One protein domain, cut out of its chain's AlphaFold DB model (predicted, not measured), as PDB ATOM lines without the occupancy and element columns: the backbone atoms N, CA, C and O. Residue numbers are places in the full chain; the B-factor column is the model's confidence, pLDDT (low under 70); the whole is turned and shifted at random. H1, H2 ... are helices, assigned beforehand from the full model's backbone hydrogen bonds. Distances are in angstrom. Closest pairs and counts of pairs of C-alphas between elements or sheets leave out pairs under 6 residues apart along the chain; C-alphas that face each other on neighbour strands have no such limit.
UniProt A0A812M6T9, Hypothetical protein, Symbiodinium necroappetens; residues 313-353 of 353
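What this domain is: This is residues 313 to 353 of the 353 residues of the protein "Hypothetical protein" of Symbiodinium necroappetens (UniProt A0A812M6T9). H2 and H3 make a small helical hairpin, and H1 sits at its open end, turned across the last part of H3. The printed part has 41 residues, with three named helices in chain order, no named strand: all helix. It is compact, radius of gyration of the C-alphas 10.1 A, spanning 28 by 16 by 13 A.

Where its parts are: Find C-alpha 313 at (1.226, -15.398, 8.642); from there H1 runs to residue 322, 14.3 A. H2 takes residues 324 to 332, 12.3 A. H3, residues 337 to 349, runs 17.9 A to C-alpha 349 at (-3.166, -22.282, -2.282).

How they stand to each other: The hairpin's H2 and H3 touch, closest at the C-alphas of Ala 331 and Thr 340, 5.6 A; they run opposite ways at 36 degrees, only just a steep tilt. H3 touches H1 with residues 343 to 347 alone, closest at C-alphas 347 and 321, 6.2 A; they run opposite ways at a steep tilt of 69 degrees, only just short of about perpendicular. H1 and H2 meet only through their link. In H1, H2 and H3 every O i to N i+4 pair is within hydrogen-bond range.

The domain as a whole: The C-alphas farthest apart, Ser 333 and Arg 353, are 29.9 A apart. The printed part has no cut; both links are tight. Look for pLDDT under 70 at residues 313 to 316, 335 and 347 to 353.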
ATOM      1  N   ASP A 313       1.468 -14.401   9.698       61.50
ATOM      2  CA  ASP A 313       1.226 -15.398   8.642       61.50
ATOM      3  C   ASP A 313       1.727 -14.952   7.254       61.50
ATOM      4  O   ASP A 313       2.165 -15.778   6.452       61.50
ATOM      5  N   LYS A 314       1.753 -13.637   6.984       65.00
ATOM      6  CA  LYS A 314       2.288 -13.069   5.734       65.00
ATOM      7  C   LYS A 314       3.797 -13.272   5.589       65.00
ATOM      8  O   LYS A 314       4.284 -13.561   4.496       65.00
ATOM      9  N   THR A 315       4.544 -13.129   6.677       67.75
ATOM     10  CA  THR A 315       6.001 -13.298   6.682       67.75
ATOM     11  C   THR A 315       6.357 -14.778   6.558       67.75
ATOM     12  O   THR A 315       7.204 -15.138   5.745       67.75
ATOM     13  N   ARG A 316       5.602 -15.648   7.242       64.50
ATOM     14  CA  ARG A 316       5.724 -17.109   7.130       64.50
ATOM     15  C   ARG A 316       5.470 -17.605   5.701       64.50
ATOM     16  O   ARG A 316       6.188 -18.469   5.204       64.50
ATOM     17  N   HIS A 317       4.488 -17.023   5.013       70.62
ATOM     18  CA  HIS A 317       4.226 -17.314   3.604       70.62
ATOM     19  C   HIS A 317       5.361 -16.836   2.685       70.62
ATOM     20  O   HIS A 317       5.797 -17.573   1.802       70.62
ATOM     21  N   ARG A 318       5.892 -15.627   2.911       72.44
ATOM     22  CA  ARG A 318       7.019 -15.092   2.130       72.44
ATOM     23  C   ARG A 318       8.269 -15.965   2.257       72.44
ATOM     24  O   ARG A 318       8.946 -16.197   1.260       72.44
ATOM     25  N   GLU A 319       8.545 -16.486   3.448       71.06
ATOM     26  CA  GLU A 319       9.644 -17.427   3.686       71.06
ATOM     27  C   GLU A 319       9.414 -18.785   3.012       71.06
ATOM     28  O   GLU A 319      10.340 -19.348   2.428       71.06
ATOM     29  N   LEU A 320       8.180 -19.300   3.030       74.06
ATOM     30  CA  LEU A 320       7.814 -20.523   2.308       74.06
ATOM     31  C   LEU A 320       7.956 -20.362   0.788       74.06
ATOM     32  O   LEU A 320       8.462 -21.266   0.126       74.06
ATOM     33  N   LEU A 321       7.567 -19.211   0.233       76.31
ATOM     34  CA  LEU A 321       7.750 -18.906  -1.188       76.31
ATOM     35  C   LEU A 321       9.226 -18.767  -1.565       76.31
ATOM     36  O   LEU A 321       9.638 -19.295  -2.596       76.31
ATOM     37  N   LEU A 322      10.026 -18.098  -0.731       79.06
ATOM     38  CA  LEU A 322      11.462 -17.942  -0.960       79.06
ATOM     39  C   LEU A 322      12.178 -19.302  -0.973       79.06
ATOM     40  O   LEU A 322      13.059 -19.538  -1.797       79.06
ATOM     41  N   ASN A 323      11.756 -20.217  -0.097       80.25
ATOM     42  CA  ASN A 323      12.342 -21.551   0.040       80.25
ATOM     43  C   ASN A 323      11.683 -22.616  -0.853       80.25
ATOM     44  O   ASN A 323      12.100 -23.776  -0.833       80.25
ATOM     45  N   ARG A 324      10.688 -22.253  -1.669       79.69
ATOM     46  CA  ARG A 324       9.946 -23.185  -2.530       79.69
ATOM     47  C   ARG A 324      10.841 -24.065  -3.419       79.69
ATOM     48  O   ARG A 324      10.615 -25.274  -3.420       79.69
ATOM     49  N   PRO A 325      11.887 -23.550  -4.100       79.31
ATOM     50  CA  PRO A 325      12.750 -24.390  -4.936       79.31
ATOM     51  C   PRO A 325      13.505 -25.466  -4.140       79.31
ATOM     52  O   PRO A 325      13.772 -26.554  -4.649       79.31
ATOM     53  N   LEU A 326      13.843 -25.179  -2.877       76.75
ATOM     54  CA  LEU A 326      14.471 -26.144  -1.977       76.75
ATOM     55  C   LEU A 326      13.471 -27.243  -1.589       76.75
ATOM     56  O   LEU A 326      13.800 -28.425  -1.667       76.75
ATOM     57  N   VAL A 327      12.239 -26.863  -1.238       79.38
ATOM     58  CA  VAL A 327      11.173 -27.806  -0.856       79.38
ATOM     59  C   VAL A 327      10.751 -28.693  -2.037       79.38
ATOM     60  O   VAL A 327      10.520 -29.886  -1.846       79.38
ATOM     61  N   GLU A 328      10.725 -28.165  -3.266       77.62
ATOM     62  CA  GLU A 328      10.467 -28.946  -4.488       77.62
ATOM     63  C   GLU A 328      11.557 -30.001  -4.729       77.62
ATOM     64  O   GLU A 328      11.242 -31.159  -5.010       77.62
ATOM     65  N   ARG A 329      12.836 -29.653  -4.528       76.94
ATOM     66  CA  ARG A 329      13.943 -30.623  -4.605       76.94
ATOM     67  C   ARG A 329      13.867 -31.681  -3.504       76.94
ATOM     68  O   ARG A 329      14.102 -32.854  -3.777       76.94
ATOM     69  N   MET A 330      13.497 -31.293  -2.283       75.75
ATOM     70  CA  MET A 330      13.295 -32.236  -1.177       75.75
ATOM     71  C   MET A 330      12.166 -33.227  -1.488       75.75
ATOM     72  O   MET A 330      12.348 -34.430  -1.301       75.75
ATOM     73  N   ALA A 331      11.052 -32.749  -2.054       78.75
ATOM     74  CA  ALA A 331       9.948 -33.598  -2.500       78.75
ATOM     75  C   ALA A 331      10.374 -34.561  -3.625       78.75
ATOM     76  O   ALA A 331      10.089 -35.753  -3.542       78.75
ATOM     77  N   GLN A 332      11.116 -34.079  -4.628       80.12
ATOM     78  CA  GLN A 332      11.654 -34.914  -5.713       80.12
ATOM     79  C   GLN A 332      12.646 -35.972  -5.210       80.12
ATOM     80  O   GLN A 332      12.690 -37.080  -5.737       80.12
ATOM     81  N   SER A 333      13.415 -35.657  -4.164       75.44
ATOM     82  CA  SER A 333      14.343 -36.597  -3.521       75.44
ATOM     83  C   SER A 333      13.672 -37.596  -2.565       75.44
ATOM     84  O   SER A 333      14.350 -38.456  -2.009       75.44
ATOM     85  N   GLY A 334      12.352 -37.493  -2.359       75.69
ATOM     86  CA  GLY A 334      11.584 -38.380  -1.479       75.69
ATOM     87  C   GLY A 334      11.734 -38.088   0.019       75.69
ATOM     88  O   GLY A 334      11.376 -38.921   0.852       75.69
ATOM     89  N   PHE A 335      12.254 -36.919   0.400       61.16
ATOM     90  CA  PHE A 335      12.445 -36.565   1.804       61.16
ATOM     91  C   PHE A 335      11.107 -36.213   2.473       61.16
ATOM     92  O   PHE A 335      10.548 -35.153   2.217       61.16
ATOM     93  N   LYS A 336      10.608 -37.090   3.359       74.31
ATOM     94  CA  LYS A 336       9.355 -36.920   4.137       74.31
ATOM     95  C   LYS A 336       8.187 -36.388   3.277       74.31
ATOM     96  O   LYS A 336       7.692 -35.285   3.536       74.31
ATOM     97  N   PRO A 337       7.723 -37.189   2.301       75.94
ATOM     98  CA  PRO A 337       6.854 -36.738   1.213       75.94
ATOM     99  C   PRO A 337       5.556 -36.092   1.703       75.94
ATOM    100  O   PRO A 337       5.136 -35.074   1.165       75.94
ATOM    101  N   GLU A 338       4.959 -36.605   2.778       75.81
ATOM    102  CA  GLU A 338       3.718 -36.065   3.346       75.81
ATOM    103  C   GLU A 338       3.856 -34.607   3.813       75.81
ATOM    104  O   GLU A 338       2.954 -33.793   3.618       75.81
ATOM    105  N   LYS A 339       5.007 -34.245   4.395       75.62
ATOM    106  CA  LYS A 339       5.239 -32.897   4.939       75.62
ATOM    107  C   LYS A 339       5.674 -31.918   3.857       75.62
ATOM    108  O   LYS A 339       5.224 -30.775   3.857       75.62
ATOM    109  N   THR A 340       6.525 -32.357   2.932       79.19
ATOM    110  CA  THR A 340       6.995 -31.514   1.826       79.19
ATOM    111  C   THR A 340       5.874 -31.217   0.835       79.19
ATOM    112  O   THR A 340       5.750 -30.080   0.392       79.19
ATOM    113  N   VAL A 341       5.002 -32.190   0.545       79.56
ATOM    114  CA  VAL A 341       3.832 -31.982  -0.325       79.56
ATOM    115  C   VAL A 341       2.829 -31.026   0.324       79.56
ATOM    116  O   VAL A 341       2.371 -30.098  -0.340       79.56
ATOM    117  N   ALA A 342       2.555 -31.163   1.626       79.38
ATOM    118  CA  ALA A 342       1.672 -30.242   2.343       79.38
ATOM    119  C   ALA A 342       2.201 -28.792   2.348       79.38
ATOM    120  O   ALA A 342       1.433 -27.851   2.148       79.38
ATOM    121  N   MET A 343       3.515 -28.595   2.516       77.50
ATOM    122  CA  MET A 343       4.139 -27.265   2.447       77.50
ATOM    123  C   MET A 343       4.071 -26.654   1.040       77.50
ATOM    124  O   MET A 343       3.819 -25.456   0.907       77.50
ATOM    125  N   LEU A 344       4.240 -27.462  -0.015       79.38
ATOM    126  CA  LEU A 344       4.083 -27.005  -1.402       79.38
ATOM    127  C   LEU A 344       2.636 -26.618  -1.716       79.38
ATOM    128  O   LEU A 344       2.409 -25.592  -2.355       79.38
ATOM    129  N   GLN A 345       1.668 -27.387  -1.213       80.62
ATOM    130  CA  GLN A 345       0.242 -27.086  -1.353       80.62
ATOM    131  C   GLN A 345      -0.152 -25.798  -0.617       80.62
ATOM    132  O   GLN A 345      -0.890 -24.979  -1.161       80.62
ATOM    133  N   GLN A 346       0.379 -25.563   0.586       73.56
ATOM    134  CA  GLN A 346       0.177 -24.303   1.312       73.56
ATOM    135  C   GLN A 346       0.802 -23.105   0.583       73.56
ATOM    136  O   GLN A 346       0.214 -22.024   0.559       73.56
ATOM    137  N   ALA A 347       1.961 -23.294  -0.055       67.44
ATOM    138  CA  ALA A 347       2.600 -22.261  -0.866       67.44
ATOM    139  C   ALA A 347       1.834 -21.958  -2.170       67.44
ATOM    140  O   ALA A 347       1.905 -20.834  -2.663       67.44
ATOM    141  N   SER A 348       1.108 -22.928  -2.743       69.00
ATOM    142  CA  SER A 348       0.291 -22.721  -3.949       69.00
ATOM    143  C   SER A 348      -1.111 -22.177  -3.660       69.00
ATOM    144  O   SER A 348      -1.585 -21.334  -4.414       69.00
ATOM    145  N   ALA A 349      -1.761 -22.597  -2.569       63.19
ATOM    146  CA  ALA A 349      -3.166 -22.282  -2.282       63.19
ATOM    147  C   ALA A 349      -3.451 -20.798  -1.961       63.19
ATOM    148  O   ALA A 349      -4.579 -20.342  -2.111       63.19
ATOM    149  N   GLN A 350      -2.449 -20.025  -1.532       55.59
ATOM    150  CA  GLN A 350      -2.590 -18.579  -1.287       55.59
ATOM    151  C   GLN A 350      -2.258 -17.706  -2.507       55.59
ATOM    152  O   GLN A 350      -2.349 -16.489  -2.412       55.59
ATOM    153  N   LYS A 351      -1.888 -18.300  -3.649       51.94
ATOM    154  CA  LYS A 351      -1.682 -17.563  -4.908       51.94
ATOM    155  C   LYS A 351      -3.000 -17.292  -5.656       51.94
ATOM    156  O   LYS A 351      -3.012 -16.489  -6.582       51.94
ATOM    157  N   GLU A 352      -4.079 -17.977  -5.265       43.16
ATOM    158  CA  GLU A 352      -5.418 -17.926  -5.881       43.16
ATOM    159  C   GLU A 352      -6.460 -17.167  -5.030       43.16
ATOM    160  O   GLU A 352      -7.644 -17.154  -5.362       43.16
ATOM    161  N   ARG A 353      -6.032 -16.520  -3.941       39.84
ATOM    162  CA  ARG A 353      -6.808 -15.531  -3.177       39.84
ATOM    163  C   ARG A 353      -6.053 -14.214  -3.177       39.84
ATOM    164  O   ARG A 353      -6.734 -13.169  -3.216       39.84
TER     165      ARG A 353